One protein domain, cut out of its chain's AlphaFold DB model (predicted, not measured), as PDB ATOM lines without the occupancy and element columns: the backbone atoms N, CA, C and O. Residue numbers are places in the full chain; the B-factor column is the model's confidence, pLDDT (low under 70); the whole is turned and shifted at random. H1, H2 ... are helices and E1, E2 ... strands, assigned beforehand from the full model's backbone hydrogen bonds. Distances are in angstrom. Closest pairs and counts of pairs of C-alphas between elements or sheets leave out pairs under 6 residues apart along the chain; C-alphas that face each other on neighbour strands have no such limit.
ATOM      1  N   TYR A 200     -14.210  18.293 -52.767       90.69
ATOM      2  CA  TYR A 200     -14.456  19.721 -52.947       90.69
ATOM      3  C   TYR A 200     -14.543  20.083 -54.430       90.69
ATOM      4  O   TYR A 200     -14.063  19.339 -55.285       90.69
ATOM      5  N   LYS A 201     -15.113  21.259 -54.728       90.38
ATOM      6  CA  LYS A 201     -15.162  21.791 -56.095       90.38
ATOM      7  C   LYS A 201     -14.161  22.915 -56.314       90.38
ATOM      8  O   LYS A 201     -14.096  23.851 -55.516       90.38
ATOM      9  N   THR A 202     -13.421  22.890 -57.421       89.38
ATOM     10  CA  THR A 202     -12.398  23.921 -57.691       89.38
ATOM     11  C   THR A 202     -12.989  25.319 -57.837       89.38
ATOM     12  O   THR A 202     -12.389  26.288 -57.374       89.38
ATOM     13  N   ASN A 203     -14.161  25.447 -58.463       90.62
ATOM     14  CA  ASN A 203     -14.774  26.748 -58.735       90.62
ATOM     15  C   ASN A 203     -15.380  27.423 -57.493       90.62
ATOM     16  O   ASN A 203     -15.525  28.642 -57.493       90.62
ATOM     17  N   SER A 204     -15.707  26.663 -56.444       90.69
ATOM     18  CA  SER A 204     -16.258  27.198 -55.195       90.69
ATOM     19  C   SER A 204     -15.254  27.206 -54.043       90.69
ATOM     20  O   SER A 204     -15.550  27.807 -53.015       90.69
ATOM     21  N   ARG A 205     -14.057  26.618 -54.207       91.06
ATOM     22  CA  ARG A 205     -13.077  26.417 -53.120       91.06
ATOM     23  C   ARG A 205     -12.807  27.662 -52.273       91.06
ATOM     24  O   ARG A 205     -12.734  27.552 -51.062       91.06
ATOM     25  N   THR A 206     -12.679  28.844 -52.888       90.75
ATOM     26  CA  THR A 206     -12.374  30.093 -52.167       90.75
ATOM     27  C   THR A 206     -13.566  30.564 -51.337       90.75
ATOM     28  O   THR A 206     -13.392  30.990 -50.200       90.75
ATOM     29  N   ALA A 207     -14.775  30.471 -51.897       93.31
ATOM     30  CA  ALA A 207     -16.000  30.840 -51.197       93.31
ATOM     31  C   ALA A 207     -16.306  29.851 -50.061       93.31
ATOM     32  O   ALA A 207     -16.627  30.277 -48.954       93.31
ATOM     33  N   GLU A 208     -16.136  28.550 -50.313       94.44
ATOM     34  CA  GLU A 208     -16.287  27.508 -49.293       94.44
ATOM     35  C   GLU A 208     -15.231  27.658 -48.196       94.44
ATOM     36  O   GLU A 208     -15.588  27.621 -47.028       94.44
ATOM     37  N   ALA A 209     -13.967  27.947 -48.533       93.31
ATOM     38  CA  ALA A 209     -12.921  28.222 -47.544       93.31
ATOM     39  C   ALA A 209     -13.289  29.387 -46.623       93.31
ATOM     40  O   ALA A 209     -13.225  29.246 -45.405       93.31
ATOM     41  N   ALA A 210     -13.709  30.525 -47.184       93.31
ATOM     42  CA  ALA A 210     -14.093  31.694 -46.395       93.31
ATOM     43  C   ALA A 210     -15.277  31.385 -45.463       93.31
ATOM     44  O   ALA A 210     -15.188  31.611 -44.257       93.31
ATOM     45  N   ARG A 211     -16.347  30.780 -45.999       94.50
ATOM     46  CA  ARG A 211     -17.513  30.354 -45.211       94.50
ATOM     47  C   ARG A 211     -17.125  29.360 -44.114       94.50
ATOM     48  O   ARG A 211     -17.552  29.491 -42.970       94.50
ATOM     49  N   ASN A 212     -16.319  28.359 -44.446       95.56
ATOM     50  CA  ASN A 212     -15.925  27.309 -43.516       95.56
ATOM     51  C   ASN A 212     -14.976  27.828 -42.433       95.56
ATOM     52  O   ASN A 212     -15.034  27.340 -41.312       95.56
ATOM     53  N   LEU A 213     -14.163  28.851 -42.708       95.19
ATOM     54  CA  LEU A 213     -13.378  29.539 -41.679       95.19
ATOM     55  C   LEU A 213     -14.273  30.275 -40.670       95.19
ATOM     56  O   LEU A 213     -14.003  30.223 -39.469       95.19
ATOM     57  N   GLU A 214     -15.359  30.909 -41.118       95.06
ATOM     58  CA  GLU A 214     -16.344  31.531 -40.221       95.06
ATOM     59  C   GLU A 214     -17.062  30.484 -39.359       95.06
ATOM     60  O   GLU A 214     -17.147  30.630 -38.136       95.06
ATOM     61  N   LEU A 215     -17.519  29.390 -39.979       95.94
ATOM     62  CA  LEU A 215     -18.154  28.269 -39.282       95.94
ATOM     63  C   LEU A 215     -17.204  27.606 -38.278       95.94
ATOM     64  O   LEU A 215     -17.607  27.319 -37.149       95.94
ATOM     65  N   LEU A 216     -15.939  27.410 -38.654       97.06
ATOM     66  CA  LEU A 216     -14.893  26.881 -37.784       97.06
ATOM     67  C   LEU A 216     -14.658  27.809 -36.590       97.06
ATOM     68  O   LEU A 216     -14.628  27.343 -35.457       97.06
ATOM     69  N   SER A 217     -14.537  29.118 -36.821       96.81
ATOM     70  CA  SER A 217     -14.355  30.110 -35.757       96.81
ATOM     71  C   SER A 217     -15.518  30.091 -34.758       96.81
ATOM     72  O   SER A 217     -15.304  30.035 -33.544       96.81
ATOM     73  N   ALA A 218     -16.757  30.044 -35.257       96.94
ATOM     74  CA  ALA A 218     -17.946  29.910 -34.421       96.94
ATOM     75  C   ALA A 218     -17.958  28.585 -33.637       96.94
ATOM     76  O   ALA A 218     -18.265  28.584 -32.445       96.94
ATOM     77  N   ALA A 219     -17.582  27.474 -34.279       97.38
ATOM     78  CA  ALA A 219     -17.536  26.158 -33.651       97.38
ATOM     79  C   ALA A 219     -16.480  26.080 -32.540       97.38
ATOM     80  O   ALA A 219     -16.783  25.624 -31.441       97.38
ATOM     81  N   LEU A 220     -15.261  26.566 -32.797       97.88
ATOM     82  CA  LEU A 220     -14.192  26.624 -31.799       97.88
ATOM     83  C   LEU A 220     -14.620  27.464 -30.595       97.88
ATOM     84  O   LEU A 220     -14.488  27.009 -29.462       97.88
ATOM     85  N   LYS A 221     -15.219  28.639 -30.835       97.75
ATOM     86  CA  LYS A 221     -15.747  29.499 -29.771       97.75
ATOM     87  C   LYS A 221     -16.807  28.787 -28.928       97.75
ATOM     88  O   LYS A 221     -16.758  28.881 -27.705       97.75
ATOM     89  N   GLU A 222     -17.752  28.088 -29.556       97.81
ATOM     90  CA  GLU A 222     -18.791  27.332 -28.843       97.81
ATOM     91  C   GLU A 222     -18.202  26.189 -28.005       97.81
ATOM     92  O   GLU A 222     -18.669  25.928 -26.898       97.81
ATOM     93  N   LEU A 223     -17.150  25.536 -28.501       97.00
ATOM     94  CA  LEU A 223     -16.441  24.468 -27.797       97.00
ATOM     95  C   LEU A 223     -15.424  24.984 -26.759       97.00
ATOM     96  O   LEU A 223     -14.785  24.176 -26.092       97.00
ATOM     97  N   GLY A 224     -15.259  26.304 -26.611       97.19
ATOM     98  CA  GLY A 224     -14.313  26.917 -25.670       97.19
ATOM     99  C   GLY A 224     -12.853  26.950 -26.142       97.19
ATOM    100  O   GLY A 224     -11.965  27.317 -25.370       97.19
ATOM    101  N   PHE A 225     -12.591  26.606 -27.404       97.19
ATOM    102  CA  PHE A 225     -11.262  26.666 -28.000       97.19
ATOM    103  C   PHE A 225     -10.911  28.110 -28.406       97.19
ATOM    104  O   PHE A 225     -11.758  28.832 -28.943       97.19
ATOM    105  N   PRO A 226      -9.651  28.544 -28.216       96.25
ATOM    106  CA  PRO A 226      -9.138  29.766 -28.828       96.25
ATOM    107  C   PRO A 226      -9.268  29.746 -30.365       96.25
ATOM    108  O   PRO A 226      -9.261  28.668 -30.971       96.25
ATOM    109  N   PRO A 227      -9.338  30.913 -31.030       94.50
ATOM    110  CA  PRO A 227      -9.393  30.966 -32.489       94.50
ATOM    111  C   PRO A 227      -8.148  30.329 -33.121       94.50
ATOM    112  O   PRO A 227      -7.043  30.449 -32.594       94.50
ATOM    113  N   ALA A 228      -8.333  29.663 -34.261       94.12
ATOM    114  CA  ALA A 228      -7.242  29.120 -35.062       94.12
ATOM    115  C   ALA A 228      -6.753  30.154 -36.084       94.12
ATOM    116  O   ALA A 228      -7.563  30.815 -36.738       94.12
ATOM    117  N   THR A 229      -5.436  30.240 -36.269       91.31
ATOM    118  CA  THR A 229      -4.806  31.086 -37.290       91.31
ATOM    119  C   THR A 229      -4.119  30.212 -38.332       91.31
ATOM    120  O   THR A 229      -3.460  29.225 -38.003       91.31
ATOM    121  N   VAL A 230      -4.255  30.584 -39.605       89.94
ATOM    122  CA  VAL A 230      -3.631  29.869 -40.722       89.94
ATOM    123  C   VAL A 230      -2.110  29.819 -40.568       89.94
ATOM    124  O   VAL A 230      -1.456  30.835 -40.341       89.94
ATOM    125  N   GLY A 231      -1.549  28.616 -40.695       86.88
ATOM    126  CA  GLY A 231      -0.125  28.322 -40.564       86.88
ATOM    127  C   GLY A 231       0.404  28.328 -39.128       86.88
ATOM    128  O   GLY A 231       1.599  28.109 -38.940       86.88
ATOM    129  N   GLN A 232      -0.440  28.569 -38.120       89.06
ATOM    130  CA  GLN A 232      -0.018  28.662 -36.724       89.06
ATOM    131  C   GLN A 232      -0.626  27.545 -35.882       89.06
ATOM    132  O   GLN A 232      -1.844  27.396 -35.773       89.06
ATOM    133  N   TRP A 233       0.252  26.792 -35.225       89.81
ATOM    134  CA  TRP A 233      -0.162  25.819 -34.228       89.81
ATOM    135  C   TRP A 233      -0.647  26.517 -32.964       89.81
ATOM    136  O   TRP A 233       0.023  27.392 -32.420       89.81
ATOM    137  N   THR A 234      -1.811  26.092 -32.486       92.12
ATOM    138  CA  THR A 234      -2.420  26.556 -31.243       92.12
ATOM    139  C   THR A 234      -2.597  25.381 -30.290       92.12
ATOM    140  O   THR A 234      -2.859  24.247 -30.701       92.12
ATOM    141  N   ARG A 235      -2.442  25.656 -28.994       91.75
ATOM    142  CA  ARG A 235      -2.598  24.689 -27.908       91.75
ATOM    143  C   ARG A 235      -3.797  25.053 -27.040       91.75
ATOM    144  O   ARG A 235      -3.904  26.183 -26.576       91.75
ATOM    145  N   HIS A 236      -4.642  24.066 -26.753       92.94
ATOM    146  CA  HIS A 236      -5.727  24.182 -25.781       92.94
ATOM    147  C   HIS A 236      -5.797  22.909 -24.929       92.94
ATOM    148  O   HIS A 236      -6.189  21.844 -25.401       92.94
ATOM    149  N   GLY A 237      -5.331  22.987 -23.679       91.56
ATOM    150  CA  GLY A 237      -5.149  21.800 -22.841       91.56
ATOM    151  C   GLY A 237      -4.219  20.771 -23.503       91.56
ATOM    152  O   GLY A 237      -3.074  21.079 -23.866       91.56
ATOM    153  N   THR A 238      -4.710  19.542 -23.672       91.25
ATOM    154  CA  THR A 238      -3.999  18.458 -24.374       91.25
ATOM    155  C   THR A 238      -4.137  18.519 -25.892       91.25
ATOM    156  O   THR A 238      -3.417  17.807 -26.576       91.25
ATOM    157  N   TRP A 239      -5.007  19.370 -26.432       93.88
ATOM    158  CA  TRP A 239      -5.241  19.479 -27.869       93.88
ATOM    159  C   TRP A 239      -4.221  20.386 -28.551       93.88
ATOM    160  O   TRP A 239      -3.802  21.414 -27.999       93.88
ATOM    161  N   ARG A 240      -3.834  20.014 -29.768       93.25
ATOM    162  CA  ARG A 240      -3.078  20.844 -30.710       93.25
ATOM    163  C   ARG A 240      -3.905  20.992 -31.971       93.25
ATOM    164  O   ARG A 240      -4.547  20.038 -32.395       93.25
ATOM    165  N   TYR A 241      -3.898  22.168 -32.569       94.19
ATOM    166  CA  TYR A 241      -4.592  22.364 -33.831       94.19
ATOM    167  C   TYR A 241      -3.963  23.465 -34.662       94.19
ATOM    168  O   TYR A 241      -3.290  24.352 -34.141       94.19
ATOM    169  N   THR A 242      -4.182  23.391 -35.966       93.62
ATOM    170  CA  THR A 242      -3.712  24.379 -36.936       93.62
ATOM    171  C   THR A 242      -4.638  24.384 -38.143       93.62
ATOM    172  O   THR A 242      -5.340  23.405 -38.396       93.62
ATOM    173  N   ILE A 243      -4.633  25.475 -38.900       93.88
ATOM    174  CA  ILE A 243      -5.147  25.474 -40.268       93.88
ATOM    175  C   ILE A 243      -3.922  25.449 -41.172       93.88
ATOM    176  O   ILE A 243      -3.115  26.377 -41.130       93.88
ATOM    177  N   ASP A 244      -3.743  24.392 -41.954       86.38
ATOM    178  CA  ASP A 244      -2.609  24.314 -42.867       86.38
ATOM    179  C   ASP A 244      -2.778  25.259 -44.074       86.38
ATOM    180  O   ASP A 244      -3.813  25.894 -44.277       86.38
ATOM    181  N   ASN A 245      -1.709  25.401 -44.856       78.50
ATOM    182  CA  ASN A 245      -1.741  26.045 -46.174       78.50
ATOM    183  C   ASN A 245      -1.734  24.990 -47.290       78.50
ATOM    184  O   ASN A 245      -1.205  25.225 -48.376       78.50
ATOM    185  N   GLY A 246      -2.234  23.794 -46.976       79.62
ATOM    186  CA  GLY A 246      -2.220  22.649 -47.861       79.62
ATOM    187  C   GLY A 246      -3.221  22.774 -48.999       79.62
ATOM    188  O   GLY A 246      -3.990  23.734 -49.121       79.62
ATOM    189  N   ARG A 247      -3.203  21.749 -49.847       81.19
ATOM    190  CA  ARG A 247      -4.171  21.559 -50.915       81.19
ATOM    191  C   ARG A 247      -4.798  20.161 -50.785       81.19
ATOM    192  O   ARG A 247      -4.110  19.181 -51.064       81.19
ATOM    193  N   PRO A 248      -6.073  20.056 -50.371       87.69
ATOM    194  CA  PRO A 248      -6.941  21.147 -49.916       87.69
ATOM    195  C   PRO A 248      -6.450  21.795 -48.616       87.69
ATOM    196  O   PRO A 248      -5.658  21.196 -47.896       87.69
ATOM    197  N   GLN A 249      -6.943  22.998 -48.308       89.81
ATOM    198  CA  GLN A 249      -6.701  23.617 -47.005       89.81
ATOM    199  C   GLN A 249      -7.459  22.835 -45.934       89.81
ATOM    200  O   GLN A 249      -8.669  22.628 -46.072       89.81
ATOM    201  N   GLN A 250      -6.777  22.419 -44.872       92.38
ATOM    202  CA  GLN A 250      -7.395  21.636 -43.808       92.38
ATOM    203  C   GLN A 250      -7.209  22.279 -42.438       92.38
ATOM    204  O   GLN A 250      -6.165  22.848 -42.118       92.38
ATOM    205  N   PHE A 251      -8.233  22.143 -41.599       95.19
ATOM    206  CA  PHE A 251      -8.089  22.285 -40.159       95.19
ATOM    207  C   PHE A 251      -7.665  20.938 -39.580       95.19
ATOM    208  O   PHE A 251      -8.396  19.958 -39.710       95.19
ATOM    209  N   GLN A 252      -6.498  20.887 -38.950       93.38
ATOM    210  CA  GLN A 252      -5.983  19.697 -38.284       93.38
ATOM    211  C   GLN A 252      -6.277  19.808 -36.791       93.38
ATOM    212  O   GLN A 252      -5.797  20.740 -36.145       93.38
ATOM    213  N   LEU A 253      -7.020  18.855 -36.237       94.69
ATOM    214  CA  LEU A 253      -7.217  18.680 -34.802       94.69
ATOM    215  C   LEU A 253      -6.434  17.457 -34.342       94.69
ATOM    216  O   LEU A 253      -6.649  16.347 -34.832       94.69
ATOM    217  N   VAL A 254      -5.530  17.660 -33.391       93.62
ATOM    218  CA  VAL A 254      -4.594  16.637 -32.941       93.62
ATOM    219  C   VAL A 254      -4.679  16.438 -31.437       93.62
ATOM    220  O   VAL A 254      -4.581  17.387 -30.654       93.62
ATOM    221  N   LEU A 255      -4.800  15.174 -31.040       93.50
ATOM    222  CA  LEU A 255      -4.690  14.731 -29.659       93.50
ATOM    223  C   LEU A 255      -3.483  13.795 -29.521       93.50
ATOM    224  O   LEU A 255      -3.490  12.719 -30.124       93.50
ATOM    225  N   PRO A 256      -2.472  14.146 -28.707       92.81
ATOM    226  CA  PRO A 256      -1.493  13.183 -28.227       92.81
ATOM    227  C   PRO A 256      -2.218  12.095 -27.430       92.81
ATOM    228  O   PRO A 256      -2.854  12.362 -26.397       92.81
ATOM    229  N   VAL A 257      -2.158  10.875 -27.956       91.00
ATOM    230  CA  VAL A 257      -2.819   9.706 -27.380       91.00
ATOM    231  C   VAL A 257      -1.893   9.071 -26.361       91.00
ATOM    232  O   VAL A 257      -2.257   8.983 -25.189       91.00
ATOM    233  N   ASN A 258      -0.696   8.674 -26.798       89.75
ATOM    234  CA  ASN A 258       0.296   8.047 -25.937       89.75
ATOM    235  C   ASN A 258       1.692   8.034 -26.574       89.75
ATOM    236  O   ASN A 258       1.857   8.427 -27.727       89.75
ATOM    237  N   HIS A 259       2.675   7.530 -25.841       90.81
ATOM    238  CA  HIS A 259       3.969   7.113 -26.363       90.81
ATOM    239  C   HIS A 259       4.390   5.801 -25.702       90.81
ATOM    240  O   HIS A 259       3.857   5.419 -24.660       90.81
ATOM    241  N   MET A 260       5.326   5.100 -26.325       88.06
ATOM    242  CA  MET A 260       5.974   3.939 -25.730       88.06
ATOM    243  C   MET A 260       7.408   3.842 -26.220       88.06
ATOM    244  O   MET A 260       7.726   4.338 -27.305       88.06
ATOM    245  N   ARG A 261       8.236   3.130 -25.461       87.75
ATOM    246  CA  ARG A 261       9.582   2.781 -25.891       87.75
ATOM    247  C   ARG A 261       9.529   2.028 -27.217       87.75
ATOM    248  O   ARG A 261       8.683   1.151 -27.390       87.75
ATOM    249  N   MET A 262      10.406   2.368 -28.160       81.69
ATOM    250  CA  MET A 262      10.446   1.692 -29.455       81.69
ATOM    251  C   MET A 262      10.637   0.181 -29.249       81.69
ATOM    252  O   MET A 262      11.635  -0.211 -28.642       81.69
ATOM    253  N   PRO A 263       9.710  -0.661 -29.740       75.88
ATOM    254  CA  PRO A 263       9.825  -2.099 -29.565       75.88
ATOM    255  C   PRO A 263      10.972  -2.652 -30.415       75.88
ATOM    256  O   PRO A 263      11.243  -2.155 -31.514       75.88
ATOM    257  N   ASP A 264      11.604  -3.722 -29.930       72.38
ATOM    258  CA  ASP A 264      12.677  -4.425 -30.646       72.38
ATOM    259  C   ASP A 264      12.170  -5.115 -31.932       72.38
ATOM    260  O   ASP A 264      12.937  -5.375 -32.862       72.38
ATOM    261  N   GLY A 265      10.862  -5.396 -31.999       68.69
ATOM    262  CA  GLY A 265      10.179  -6.028 -33.128       68.69
ATOM    263  C   GLY A 265       9.291  -5.079 -33.938       68.69
ATOM    264  O   GLY A 265       9.000  -3.945 -33.554       68.69
ATOM    265  N   ALA A 266       8.816  -5.560 -35.091       68.38
ATOM    266  CA  ALA A 266       7.796  -4.848 -35.855       68.38
ATOM    267  C   ALA A 266       6.473  -4.815 -35.074       68.38
ATOM    268  O   ALA A 266       6.041  -5.833 -34.537       68.38
ATOM    269  N   PHE A 267       5.810  -3.661 -35.066       73.81
ATOM    270  CA  PHE A 267       4.459  -3.514 -34.533       73.81
ATOM    271  C   PHE A 267       3.516  -3.011 -35.623       73.81
ATOM    272  O   PHE A 267       3.922  -2.306 -36.553       73.81
ATOM    273  N   GLU A 268       2.243  -3.356 -35.485       75.19
ATOM    274  CA  GLU A 268       1.184  -2.918 -36.380       75.19
ATOM    275  C   GLU A 268       0.161  -2.079 -35.614       75.19
ATOM    276  O   GLU A 268      -0.273  -2.435 -34.518       75.19
ATOM    277  N   LEU A 269      -0.248  -0.958 -36.206       76.44
ATOM    278  CA  LEU A 269      -1.384  -0.187 -35.714       76.44
ATOM    279  C   LEU A 269      -2.668  -0.933 -36.081       76.44
ATOM    280  O   LEU A 269      -2.835  -1.305 -37.239       76.44
ATOM    281  N   LYS A 270      -3.593  -1.093 -35.132       76.31
ATOM    282  CA  LYS A 270      -4.919  -1.714 -35.330       76.31
ATOM    283  C   LYS A 270      -6.091  -0.729 -35.231       76.31
ATOM    284  O   LYS A 270      -7.192  -1.073 -35.646       76.31
ATOM    285  N   GLY A 271      -5.858   0.494 -34.751       73.31
ATOM    286  CA  GLY A 271      -6.824   1.602 -34.778       73.31
ATOM    287  C   GLY A 271      -6.343   2.805 -35.599       73.31
ATOM    288  O   GLY A 271      -5.162   2.843 -35.953       73.31
ATOM    289  N   PRO A 272      -7.220   3.801 -35.855       81.12
ATOM    290  CA  PRO A 272      -6.961   4.982 -36.692       81.12
ATOM    291  C   PRO A 272      -6.014   5.988 -36.011       81.12
ATOM    292  O   PRO A 272      -6.331   7.154 -35.795       81.12
ATOM    293  N   LEU A 273      -4.829   5.516 -35.642       86.31
ATOM    294  CA  LEU A 273      -3.758   6.288 -35.047       86.31
ATOM    295  C   LEU A 273      -2.726   6.633 -36.113       86.31
ATOM    296  O   LEU A 273      -2.496   5.897 -37.073       86.31
ATOM    297  N   THR A 274      -2.069   7.759 -35.894       87.50
ATOM    298  CA  THR A 274      -0.835   8.116 -36.579       87.50
ATOM    299  C   THR A 274       0.318   7.917 -35.608       87.50
ATOM    300  O   THR A 274       0.292   8.489 -34.518       87.50
ATOM    301  N   SER A 275       1.334   7.141 -35.994       87.62
ATOM    302  CA  SER A 275       2.553   7.007 -35.192       87.62
ATOM    303  C   SER A 275       3.719   7.776 -35.802       87.62
ATOM    304  O   SER A 275       3.935   7.678 -37.011       87.62
ATOM    305  N   PHE A 276       4.522   8.436 -34.975       87.69
ATOM    306  CA  PHE A 276       5.795   9.034 -35.368       87.69
ATOM    307  C   PHE A 276       6.940   8.378 -34.605       87.69
ATOM    308  O   PHE A 276       6.878   8.236 -33.386       87.69
ATOM    309  N   LYS A 277       8.003   8.009 -35.323       86.50
ATOM    310  CA  LYS A 277       9.262   7.546 -34.724       86.50
ATOM    311  C   LYS A 277      10.440   8.342 -35.253       86.50
ATOM    312  O   LYS A 277      10.486   8.667 -36.444       86.50
ATOM    313  N   PHE A 278      11.395   8.655 -34.389       85.00
ATOM    314  CA  PHE A 278      12.611   9.325 -34.823       85.00
ATOM    315  C   PHE A 278      13.461   8.358 -35.655       85.00
ATOM    316  O   PHE A 278      13.627   7.196 -35.295       85.00
ATOM    317  N   ILE A 279      13.993   8.830 -36.786       78.56
ATOM    318  CA  ILE A 279      14.966   8.064 -37.572       78.56
ATOM    319  C   ILE A 279      16.350   8.659 -37.325       78.56
ATOM    320  O   ILE A 279      17.086   8.146 -36.493       78.56
ATOM    321  N   GLN A 280      16.710   9.740 -38.027       76.25
ATOM    322  CA  GLN A 280      18.008  10.427 -37.934       76.25
ATOM    323  C   GLN A 280      17.891  11.856 -38.496       76.25
ATOM    324  O   GLN A 280      16.970  12.147 -39.253       76.25
ATOM    325  N   ASN A 281      18.845  12.745 -38.185       70.38
ATOM    326  CA  ASN A 281      19.062  14.030 -38.881       70.38
ATOM    327  C   ASN A 281      17.818  14.926 -39.072       70.38
ATOM    328  O   ASN A 281      17.651  15.516 -40.135       70.38
ATOM    329  N   LYS A 282      16.980  15.060 -38.033       71.94
ATOM    330  CA  LYS A 282      15.718  15.838 -38.047       71.94
ATOM    331  C   LYS A 282      14.591  15.227 -38.898       71.94
ATOM    332  O   LYS A 282      13.685  15.945 -39.312       71.94
ATOM    333  N   TYR A 283      14.626  13.919 -39.147       77.69
ATOM    334  CA  TYR A 283      13.542  13.209 -39.823       77.69
ATOM    335  C   TYR A 283      12.773  12.307 -38.865       77.69
ATOM    336  O   TYR A 283      13.359  11.553 -38.080       77.69
ATOM    337  N   TRP A 284      11.456  12.355 -39.012       83.31
ATOM    338  CA  TRP A 284      10.503  11.463 -38.372       83.31
ATOM    339  C   TRP A 284       9.937  10.507 -39.411       83.31
ATOM    340  O   TRP A 284       9.752  10.876 -40.563       83.31
ATOM    341  N   TRP A 285       9.658   9.273 -39.029       82.44
ATOM    342  CA  TRP A 285       8.866   8.361 -39.841       82.44
ATOM    343  C   TRP A 285       7.425   8.406 -39.350       82.44
ATOM    344  O   TRP A 285       7.153   7.964 -38.234       82.44
ATOM    345  N   GLN A 286       6.526   8.947 -40.170       83.69
ATOM    346  CA  GLN A 286       5.086   8.908 -39.932       83.69
ATOM    347  C   GLN A 286       4.530   7.601 -40.486       83.69
ATOM    348  O   GLN A 286       4.805   7.266 -41.633       83.69
ATOM    349  N   ASN A 287       3.720   6.885 -39.714       80.25
ATOM    350  CA  ASN A 287       2.942   5.748 -40.195       80.25
ATOM    351  C   ASN A 287       1.453   6.009 -39.967       80.25
ATOM    352  O   ASN A 287       1.033   6.229 -38.829       80.25
ATOM    353  N   ASN A 288       0.683   5.940 -41.051       69.31
ATOM    354  CA  ASN A 288      -0.771   6.037 -41.055       69.31
ATOM    355  C   ASN A 288      -1.278   4.696 -41.584       69.31
ATOM    356  O   ASN A 288      -0.771   4.215 -42.603       69.31
ATOM    357  N   GLN A 289      -2.250   4.079 -40.913       57.25
ATOM    358  CA  GLN A 289      -2.807   2.806 -41.368       57.25
ATOM    359  C   GLN A 289      -3.181   2.859 -42.863       57.25
ATOM    360  O   GLN A 289      -3.940   3.723 -43.300       57.25
ATOM    361  N   GLY A 290      -2.636   1.927 -43.651       44.66
ATOM    362  CA  GLY A 290      -3.119   1.617 -44.999       44.66
ATOM    363  C   GLY A 290      -2.235   2.000 -46.193       44.66
ATOM    364  O   GLY A 290      -2.512   1.506 -47.282       44.66
ATOM    365  N   ARG A 291      -1.181   2.822 -46.061       41.41
ATOM    366  CA  ARG A 291      -0.338   3.206 -47.230       41.41
ATOM    367  C   ARG A 291       1.171   3.026 -47.062       41.41
ATOM    368  O   ARG A 291       1.929   3.374 -47.964       41.41
ATOM    369  N   GLY A 292       1.595   2.441 -45.944       52.59
ATOM    370  CA  GLY A 292       2.995   2.465 -45.533       52.59
ATOM    371  C   GLY A 292       3.370   3.831 -44.958       52.59
ATOM    372  O   GLY A 292       2.732   4.847 -45.237       52.59
ATOM    373  N   GLY A 293       4.379   3.839 -44.093       63.28
ATOM    374  CA  GLY A 293       4.879   5.084 -43.528       63.28
ATOM    375  C   GLY A 293       5.798   5.850 -44.479       63.28
ATOM    376  O   GLY A 293       6.237   5.326 -45.503       63.28
ATOM    377  N   GLY A 294       6.098   7.097 -44.129       68.06
ATOM    378  CA  GLY A 294       6.970   7.980 -44.891       68.06
ATOM    379  C   GLY A 294       7.874   8.815 -43.991       68.06
ATOM    380  O   GLY A 294       7.550   9.089 -42.837       68.06
ATOM    381  N   LEU A 295       9.024   9.223 -44.530       75.06
ATOM    382  CA  LEU A 295       9.916  10.175 -43.869       75.06
ATOM    383  C   LEU A 295       9.347  11.589 -43.978       75.06
ATOM    384  O   LEU A 295       9.034  12.049 -45.072       75.06
ATOM    385  N   ILE A 296       9.297  12.289 -42.852       72.00
ATOM    386  CA  ILE A 296       8.793  13.650 -42.725       72.00
ATOM    387  C   ILE A 296       9.855  14.520 -42.053       72.00
ATOM    388  O   ILE A 296      10.321  14.193 -40.955       72.00
ATOM    389  N   PRO A 297      10.266  15.616 -42.708       71.81
ATOM    390  CA  PRO A 297      11.100  16.639 -42.099       71.81
ATOM    391  C   PRO A 297      10.454  17.257 -40.847       71.81
ATOM    392  O   PRO A 297       9.259  17.548 -40.825       71.81
ATOM    393  N   GLN A 298      11.252  17.489 -39.804       73.12
ATOM    394  CA  GLN A 298      10.803  18.085 -38.538       73.12
ATOM    395  C   GLN A 298      10.096  19.445 -38.708       73.12
ATOM    396  O   GLN A 298       9.172  19.754 -37.960       73.12
ATOM    397  N   ASP A 299      10.505  20.254 -39.684       71.62
ATOM    398  CA  ASP A 299       9.932  21.570 -39.996       71.62
ATOM    399  C   ASP A 299       8.505  21.507 -40.558       71.62
ATOM    400  O   ASP A 299       7.808  22.519 -40.549       71.62
ATOM    401  N   LEU A 300       8.035  20.324 -40.970       68.19
ATOM    402  CA  LEU A 300       6.637  20.087 -41.345       68.19
ATOM    403  C   LEU A 300       5.754  19.672 -40.157       68.19
ATOM    404  O   LEU A 300       4.542  19.545 -40.313       68.19
ATOM    405  N   LEU A 301       6.334  19.489 -38.966       71.62
ATOM    406  CA  LEU A 301       5.637  19.084 -37.740       71.62
ATOM    407  C   LEU A 301       5.829  20.073 -36.567       71.62
ATOM    408  O   LEU A 301       5.919  19.623 -35.422       71.62
ATOM    409  N   PRO A 302       5.904  21.406 -36.775       64.31
ATOM    410  CA  PRO A 302       6.431  22.319 -35.760       64.31
ATOM    411  C   PRO A 302       5.646  22.295 -34.439       64.31
ATOM    412  O   PRO A 302       6.260  22.415 -33.389       64.31
ATOM    413  N   GLY A 303       4.326  22.060 -34.464       70.12
ATOM    414  CA  GLY A 303       3.513  21.942 -33.244       70.12
ATOM    415  C   GLY A 303       3.410  20.540 -32.636       70.12
ATOM    416  O   GLY A 303       2.859  20.405 -31.549       70.12
ATOM    417  N   LEU A 304       3.902  19.500 -33.318       76.62
ATOM    418  CA  LEU A 304       3.899  18.122 -32.806       76.62
ATOM    419  C   LEU A 304       5.256  17.714 -32.247       76.62
ATOM    420  O   LEU A 304       5.319  16.915 -31.322       76.62
ATOM    421  N   VAL A 305       6.345  18.276 -32.773       76.31
ATOM    422  CA  VAL A 305       7.705  17.940 -32.331       76.31
ATOM    423  C   VAL A 305       7.946  18.309 -30.870       76.31
ATOM    424  O   VAL A 305       8.697  17.617 -30.194       76.31
ATOM    425  N   GLU A 306       7.277  19.342 -30.362       78.81
ATOM    426  CA  GLU A 306       7.332  19.701 -28.940       78.81
ATOM    427  C   GLU A 306       6.775  18.600 -28.022       78.81
ATOM    428  O   GLU A 306       7.183  18.509 -26.867       78.81
ATOM    429  N   GLU A 307       5.890  17.733 -28.527       78.88
ATOM    430  CA  GLU A 307       5.357  16.581 -27.786       78.88
ATOM    431  C   GLU A 307       6.271  15.350 -27.871       78.88
ATOM    432  O   GLU A 307       6.079  14.390 -27.128       78.88
ATOM    433  N   MET A 308       7.246  15.356 -28.785       85.75
ATOM    434  CA  MET A 308       8.087  14.206 -29.114       85.75
ATOM    435  C   MET A 308       9.514  14.415 -28.598       85.75
ATOM    436  O   MET A 308      10.431  14.766 -29.347       85.75
ATOM    437  N   THR A 309       9.686  14.263 -27.287       82.75
ATOM    438  CA  THR A 309      10.909  14.663 -26.576       82.75
ATOM    439  C   THR A 309      12.002  13.596 -26.545       82.75
ATOM    440  O   THR A 309      13.183  13.938 -26.591       82.75
ATOM    441  N   ASP A 310      11.626  12.320 -26.476       86.06
ATOM    442  CA  ASP A 310      12.531  11.172 -26.451       86.06
ATOM    443  C   ASP A 310      12.634  10.550 -27.851       86.06
ATOM    444  O   ASP A 310      11.648  10.225 -28.504       86.06
ATOM    445  N   ARG A 311      13.860  10.401 -28.346       85.19
ATOM    446  CA  ARG A 311      14.118   9.851 -29.687       85.19
ATOM    447  C   ARG A 311      14.025   8.333 -29.728       85.19
ATOM    448  O   ARG A 311      14.052   7.762 -30.814       85.19
ATOM    449  N   GLU A 312      13.977   7.703 -28.568       86.94
ATOM    450  CA  GLU A 312      13.900   6.260 -28.422       86.94
ATOM    451  C   GLU A 312      12.446   5.777 -28.307       86.94
ATOM    452  O   GLU A 312      12.203   4.572 -28.262       86.94
ATOM    453  N   ASP A 313      11.487   6.705 -28.321       89.94
ATOM    454  CA  ASP A 313      10.062   6.425 -28.241       89.94
ATOM    455  C   ASP A 313       9.363   6.493 -29.605       89.94
ATOM    456  O   ASP A 313       9.779   7.168 -30.556       89.94
ATOM    457  N   VAL A 314       8.231   5.800 -29.669       88.94
ATOM    458  CA  VAL A 314       7.212   5.954 -30.701       88.94
ATOM    459  C   VAL A 314       6.046   6.734 -30.105       88.94
ATOM    460  O   VAL A 314       5.496   6.353 -29.072       88.94
ATOM    461  N   TYR A 315       5.638   7.802 -30.785       91.31
ATOM    462  CA  TYR A 315       4.540   8.672 -30.369       91.31
ATOM    463  C   TYR A 315       3.287   8.396 -31.181       91.31
ATOM    464  O   TYR A 315       3.361   8.303 -32.404       91.31
ATOM    465  N   PHE A 316       2.135   8.328 -30.521       90.50
ATOM    466  CA  PHE A 316       0.843   8.048 -31.136       90.50
ATOM    467  C   PHE A 316      -0.096   9.235 -30.975       90.50
ATOM    468  O   PHE A 316      -0.301   9.758 -29.876       90.50
ATOM    469  N   PHE A 317      -0.718   9.622 -32.081       91.62
ATOM    470  CA  PHE A 317      -1.641  10.742 -32.155       91.62
ATOM    471  C   PHE A 317      -2.946  10.315 -32.820       91.62
ATOM    472  O   PHE A 317      -2.940   9.538 -33.777       91.62
ATOM    473  N   SER A 318      -4.052  10.886 -32.348       91.56
ATOM    474  CA  SER A 318      -5.284  10.980 -33.131       91.56
ATOM    475  C   SER A 318      -5.214  12.274 -33.929       91.56
ATOM    476  O   SER A 318      -5.116  13.346 -33.330       91.56
ATOM    477  N   ILE A 319      -5.213  12.182 -35.259       90.44
ATOM    478  CA  ILE A 319      -5.148  13.340 -36.160       90.44
ATOM    479  C   ILE A 319      -6.407  13.337 -37.016       90.44
ATOM    480  O   ILE A 319      -6.612  12.425 -37.814       90.44
ATOM    481  N   HIS A 320      -7.228  14.373 -36.866       90.94
ATOM    482  CA  HIS A 320      -8.425  14.582 -37.671       90.94
ATOM    483  C   HIS A 320      -8.251  15.829 -38.535       90.94
ATOM    484  O   HIS A 320      -8.101  16.932 -38.013       90.94
ATOM    485  N   GLY A 321      -8.292  15.647 -39.854       90.50
ATOM    486  CA  GLY A 321      -8.272  16.736 -40.824       90.50
ATOM    487  C   GLY A 321      -9.679  17.047 -41.330       90.50
ATOM    488  O   GLY A 321     -10.344  16.167 -41.873       90.50
ATOM    489  N   LEU A 322     -10.120  18.297 -41.195       92.69
ATOM    490  CA  LEU A 322     -11.359  18.800 -41.789       92.69
ATOM    491  C   LEU A 322     -11.026  19.624 -43.029       92.69
ATOM    492  O   LEU A 322     -10.325  20.632 -42.940       92.69
ATOM    493  N   ASN A 323     -11.537  19.211 -44.187       93.12
ATOM    494  CA  ASN A 323     -11.334  19.938 -45.434       93.12
ATOM    495  C   ASN A 323     -12.151  21.240 -45.431       93.12
ATOM    496  O   ASN A 323     -13.383  21.208 -45.411       93.12
ATOM    497  N   LEU A 324     -11.469  22.384 -45.491       94.25
ATOM    498  CA  LEU A 324     -12.103  23.701 -45.503       94.25
ATOM    499  C   LEU A 324     -12.603  24.110 -46.891       94.25
ATOM    500  O   LEU A 324     -13.353  25.069 -47.006       94.25
ATOM    501  N   TRP A 325     -12.242  23.398 -47.957       94.12
ATOM    502  CA  TRP A 325     -12.759  23.645 -49.311       94.12
ATOM    503  C   TRP A 325     -14.000  22.817 -49.637       94.12
ATOM    504  O   TRP A 325     -14.656  23.058 -50.653       94.12
ATOM    505  N   LYS A 326     -14.317  21.827 -48.797       93.38
ATOM    506  CA  LYS A 326     -15.493  20.973 -48.945       93.38
ATOM    507  C   LYS A 326     -16.766  21.803 -48.789       93.38
ATOM    508  O   LYS A 326     -16.865  22.665 -47.919       93.38
ATOM    509  N   SER A 327     -17.753  21.515 -49.631       90.19
ATOM    510  CA  SER A 327     -19.081  22.106 -49.482       90.19
ATOM    511  C   SER A 327     -19.851  21.334 -48.415       90.19
ATOM    512  O   SER A 327     -20.037  20.121 -48.545       90.19
ATOM    513  N   TYR A 328     -20.290  22.026 -47.365       85.75
ATOM    514  CA  TYR A 328     -21.128  21.439 -46.324       85.75
ATOM    515  C   TYR A 328     -22.592  21.867 -46.537       85.75
ATOM    516  O   TYR A 328     -22.908  23.059 -46.420       85.75
ATOM    517  N   PRO A 329     -23.492  20.931 -46.893       77.06
ATOM    518  CA  PRO A 329     -24.902  21.241 -47.101       77.06
ATOM    519  C   PRO A 329     -25.642  21.429 -45.768       77.06
ATOM    520  O   PRO A 329     -25.284  20.822 -44.761       77.06
ATOM    521  N   GLY A 330     -26.723  22.213 -45.798       74.12
ATOM    522  CA  GLY A 330     -27.669  22.365 -44.688       74.12
ATOM    523  C   GLY A 330     -27.620  23.719 -43.978       74.12
ATOM    524  O   GLY A 330     -26.661  24.485 -44.112       74.12
ATOM    525  N   ASP A 331     -28.685  23.987 -43.222       70.50
ATOM    526  CA  ASP A 331     -28.788  25.122 -42.306       70.50
ATOM    527  C   ASP A 331     -28.057  24.792 -40.991       70.50
ATOM    528  O   ASP A 331     -28.200  23.693 -40.452       70.50
ATOM    529  N   GLY A 332     -27.267  25.731 -40.460       85.56
ATOM    530  CA  GLY A 332     -26.531  25.574 -39.194       85.56
ATOM    531  C   GLY A 332     -25.007  25.470 -39.342       85.56
ATOM    532  O   GLY A 332     -24.436  25.908 -40.339       85.56
ATOM    533  N   ASN A 333     -24.341  24.928 -38.310       92.31
ATOM    534  CA  ASN A 333     -22.881  24.774 -38.257       92.31
ATOM    535  C   ASN A 333     -22.458  23.289 -38.354       92.31
ATOM    536  O   ASN A 333     -22.309  22.619 -37.329       92.31
ATOM    537  N   PRO A 334     -22.265  22.748 -39.570       92.25
ATOM    538  CA  PRO A 334     -21.843  21.359 -39.765       92.25
ATOM    539  C   PRO A 334     -20.445  21.076 -39.195       92.25
ATOM    540  O   PRO A 334     -20.229  20.007 -38.626       92.25
ATOM    541  N   LEU A 335     -19.524  22.048 -39.245       93.94
ATOM    542  CA  LEU A 335     -18.174  21.891 -38.693       93.94
ATOM    543  C   LEU A 335     -18.181  21.702 -37.176       93.94
ATOM    544  O   LEU A 335     -17.388  20.926 -36.659       93.94
ATOM    545  N   LEU A 336     -19.104  22.343 -36.454       95.88
ATOM    546  CA  LEU A 336     -19.287  22.090 -35.022       95.88
ATOM    547  C   LEU A 336     -19.628  20.622 -34.737       95.88
ATOM    548  O   LEU A 336     -19.121  20.043 -33.776       95.88
ATOM    549  N   THR A 337     -20.476  20.014 -35.567       93.62
ATOM    550  CA  THR A 337     -20.875  18.608 -35.408       93.62
ATOM    551  C   THR A 337     -19.707  17.668 -35.702       93.62
ATOM    552  O   THR A 337     -19.457  16.738 -34.931       93.62
ATOM    553  N   GLU A 338     -18.957  17.932 -36.774       93.75
ATOM    554  CA  GLU A 338     -17.758  17.156 -37.110       93.75
ATOM    555  C   GLU A 338     -16.672  17.292 -36.031       93.75
ATOM    556  O   GLU A 338     -16.118  16.283 -35.598       93.75
ATOM    557  N   LEU A 339     -16.440  18.498 -35.502       95.75
ATOM    558  CA  LEU A 339     -15.483  18.730 -34.414       95.75
ATOM    559  C   LEU A 339     -15.867  18.007 -33.125       95.75
ATOM    560  O   LEU A 339     -15.014  17.376 -32.509       95.75
ATOM    561  N   ARG A 340     -17.143  18.049 -32.719       96.19
ATOM    562  CA  ARG A 340     -17.617  17.281 -31.554       96.19
ATOM    563  C   ARG A 340     -17.377  15.789 -31.737       96.19
ATOM    564  O   ARG A 340     -16.925  15.126 -30.808       96.19
ATOM    565  N   SER A 341     -17.659  15.279 -32.933       94.75
ATOM    566  CA  SER A 341     -17.482  13.862 -33.250       94.75
ATOM    567  C   SER A 341     -16.004  13.467 -33.203       94.75
ATOM    568  O   SER A 341     -15.666  12.480 -32.556       94.75
ATOM    569  N   ALA A 342     -15.122  14.285 -33.788       94.06
ATOM    570  CA  ALA A 342     -13.673  14.089 -33.744       94.06
ATOM    571  C   ALA A 342     -13.117  14.138 -32.311       94.06
ATOM    572  O   ALA A 342     -12.269  13.323 -31.952       94.06
ATOM    573  N   ILE A 343     -13.614  15.054 -31.468       95.56
ATOM    574  CA  ILE A 343     -13.223  15.140 -30.054       95.56
ATOM    575  C   ILE A 343     -13.572  13.844 -29.319       95.56
ATOM    576  O   ILE A 343     -12.702  13.232 -28.701       95.56
ATOM    577  N   VAL A 344     -14.824  13.395 -29.435       95.06
ATOM    578  CA  VAL A 344     -15.306  12.172 -28.776       95.06
ATOM    579  C   VAL A 344     -14.556  10.933 -29.271       95.06
ATOM    580  O   VAL A 344     -14.179  10.080 -28.467       95.06
ATOM    581  N   GLU A 345     -14.319  10.821 -30.580       92.00
ATOM    582  CA  GLU A 345     -13.587   9.696 -31.165       92.00
ATOM    583  C   GLU A 345     -12.144   9.632 -30.654       92.00
ATOM    584  O   GLU A 345     -11.705   8.585 -30.179       92.00
ATOM    585  N   ALA A 346     -11.419  10.748 -30.682       92.31
ATOM    586  CA  ALA A 346     -10.037  10.796 -30.227       92.31
ATOM    587  C   ALA A 346      -9.904  10.553 -28.713       92.31
ATOM    588  O   ALA A 346      -8.985   9.852 -28.284       92.31
ATOM    589  N   GLU A 347     -10.820  11.074 -27.888       93.06
ATOM    590  CA  GLU A 347     -10.838  10.780 -26.448       93.06
ATOM    591  C   GLU A 347     -11.113   9.301 -26.174       93.06
ATOM    592  O   GLU A 347     -10.464   8.695 -25.317       93.06
ATOM    593  N   LYS A 348     -12.011   8.685 -26.950       90.44
ATOM    594  CA  LYS A 348     -12.248   7.243 -26.893       90.44
ATOM    595  C   LYS A 348     -10.995   6.457 -27.284       90.44
ATOM    596  O   LYS A 348     -10.617   5.548 -26.553       90.44
ATOM    597  N   LEU A 349     -10.322   6.816 -28.380       88.56
ATOM    598  CA  LEU A 349      -9.062   6.179 -28.790       88.56
ATOM    599  C   LEU A 349      -7.997   6.289 -27.698       88.56
ATOM    600  O   LEU A 349      -7.290   5.322 -27.422       88.56
ATOM    601  N   LYS A 350      -7.923   7.444 -27.031       89.31
ATOM    602  CA  LYS A 350      -7.010   7.662 -25.910       89.31
ATOM    603  C   LYS A 350      -7.321   6.767 -24.712       89.31
ATOM    604  O   LYS A 350      -6.407   6.166 -24.157       89.31
ATOM    605  N   ALA A 351      -8.592   6.641 -24.338       87.38
ATOM    606  CA  ALA A 351      -9.017   5.755 -23.255       87.38
ATOM    607  C   ALA A 351      -8.816   4.262 -23.590       87.38
ATOM    608  O   ALA A 351      -8.564   3.446 -22.704       87.38
ATOM    609  N   GLU A 352      -8.920   3.898 -24.869       85.50
ATOM    610  CA  GLU A 352      -8.869   2.510 -25.342       85.50
ATOM    611  C   GLU A 352      -7.461   2.027 -25.730       85.50
ATOM    612  O   GLU A 352      -7.286   0.839 -26.008       85.50
ATOM    613  N   PHE A 353      -6.455   2.912 -25.716       81.00
ATOM    614  CA  PHE A 353      -5.123   2.654 -26.276       81.00
ATOM    615  C   PHE A 353      -4.496   1.333 -25.811       81.00
ATOM    616  O   PHE A 353      -4.139   0.501 -26.645       81.00
ATOM    617  N   PHE A 354      -4.432   1.100 -24.497       67.81
ATOM    618  CA  PHE A 354      -3.904  -0.151 -23.942       67.81
ATOM    619  C   PHE A 354      -4.969  -1.234 -23.738       67.81
ATOM    620  O   PHE A 354      -4.653  -2.419 -23.765       67.81
ATOM    621  N   SER A 355      -6.238  -0.865 -23.544       69.19
ATOM    622  CA  SER A 355      -7.287  -1.818 -23.152       69.19
ATOM    623  C   SER A 355      -7.880  -2.615 -24.317       69.19
ATOM    624  O   SER A 355      -8.529  -3.633 -24.081       69.19
ATOM    625  N   LYS A 356      -7.662  -2.187 -25.570       62.66
ATOM    626  CA  LYS A 356      -8.211  -2.853 -26.767       62.66
ATOM    627  C   LYS A 356      -7.178  -3.289 -27.805       62.66
ATOM    628  O   LYS A 356      -7.562  -3.647 -28.916       62.66
ATOM    629  N   GLY A 357      -5.886  -3.276 -27.472       61.53
ATOM    630  CA  GLY A 357      -4.842  -3.733 -28.394       61.53
ATOM    631  C   GLY A 357      -4.816  -2.929 -29.697       61.53
ATOM    632  O   GLY A 357      -4.734  -3.511 -30.779       61.53
ATOM    633  N   LEU A 358      -4.895  -1.589 -29.605       65.88
ATOM    634  CA  LEU A 358      -4.750  -0.690 -30.765       65.88
ATOM    635  C   LEU A 358      -3.357  -0.785 -31.415       65.88
ATOM    636  O   LEU A 358      -3.145  -0.242 -32.500       65.88
ATOM    637  N   ILE A 359      -2.441  -1.509 -30.771       64.75
ATOM    638  CA  ILE A 359      -1.146  -1.949 -31.271       64.75
ATOM    639  C   ILE A 359      -1.118  -3.480 -31.183       64.75
ATOM    640  O   ILE A 359      -1.489  -4.053 -30.158       64.75
ATOM    641  N   GLY A 360      -0.727  -4.150 -32.266       56.59
ATOM    642  CA  GLY A 360      -0.502  -5.596 -32.298       56.59
ATOM    643  C   GLY A 360       0.965  -5.948 -32.545       56.59
ATOM    644  O   GLY A 360       1.605  -5.331 -33.394       56.59
ATOM    645  N   GLY A 361       1.462  -6.958 -31.826       56.22
ATOM    646  CA  GLY A 361       2.828  -7.500 -31.899       56.22
ATOM    647  C   GLY A 361       3.370  -7.816 -30.499       56.22
ATOM    648  O   GLY A 361       2.698  -7.487 -29.523       56.22
TER     649      GLY A 361
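This is residues 200 to 361 of the 365 residues of an uncharacterized protein of Paludibaculum fermentans (UniProt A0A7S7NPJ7). A strongly twisted, curled antiparallel sheet is built on two long strands, E3 and E7, side by side, with the long helix H2 packed along them on one face. The short hairpin of E1 and E2 adds beside E3 towards the H1 end, and E4, E5 and E6 add beside E7 towards the other end, while H1 packs on the first residues of H2. The printed part has 162 residues with two named helices and seven named strands, along the chain H1 E1 E2 E3 E4 E5 E6 E7 H2; the sheet's order is E1, E2, E3, E7, E4, E5, E6, and the class is mixed. The whole is compact, with a radius of gyration of the C-alphas of 16.6 A, and only just elongated, spanning 51 by 34 by 28 A.

H1, residues 205 to 222, begins with C-alpha 205 at (-13.077, 26.417, -53.120) and is 25.0 A long. E1 is residues 234 to 236 and E2 residues 239 to 243. E3, residues 250 to 261, measures 31.1 A and bends by 54 degrees at residue 257. E4 is residues 274 to 278, E5 residues 283 to 288 and E6 residues 294 to 297. E7, residues 313 to 323, measures 30.6 A. H2, residues 334 to 352, is 27.0 A long and ends with C-alpha 352 at (-8.869, 2.510, -25.342).

E3 and E7 are antiparallel at 165 degrees, with N 253 and O 320 2.8 A apart. E1, E2 and E3 form a meander, each strand the antiparallel neighbour of the one before; N 234 and O 241 are 2.8 A apart, as are N 252 and O 242. E4, E5 and E6 form another, with N 285 and O 277 2.8 A apart and N 296 and O 284 2.7 A apart. With E7 they form a Greek key, the first strand the antiparallel neighbour of the fourth; N 276 and O 315 are 2.8 A apart. H1 and H2 with the sheet make two layers, helices on one face of a sheet. H2 lies over E3 and E7 at a height over the sheet of 9.0 A, along the strands, at 3 degrees to E3 on the local plane; the closest C-alphas of E3 and H2, those of Val 257 and Lys 350, are 4.9 A apart. H1 touches H2 with residues 212 to 220 alone, at a steep tilt of 60 degrees, the same way; their closest C-alphas, Ala 219 and Leu 336, are 4.6 A apart. In both helices every O i to N i+4 pair is within hydrogen-bond range.

The two C-alphas farthest apart, those of Asp 264 and Asp 331, are 52.2 A apart. The printed part has no cut. The links H1 to E1, E3 to E4 and E6 to E7 are long. Residues 268 to 269 pair with residues 359 to 360, antiparallel. Mean pLDDT of the printed part is 84.9; residues 265 to 266, 288 to 294, 300, 302 and 354 to 361 are under 70.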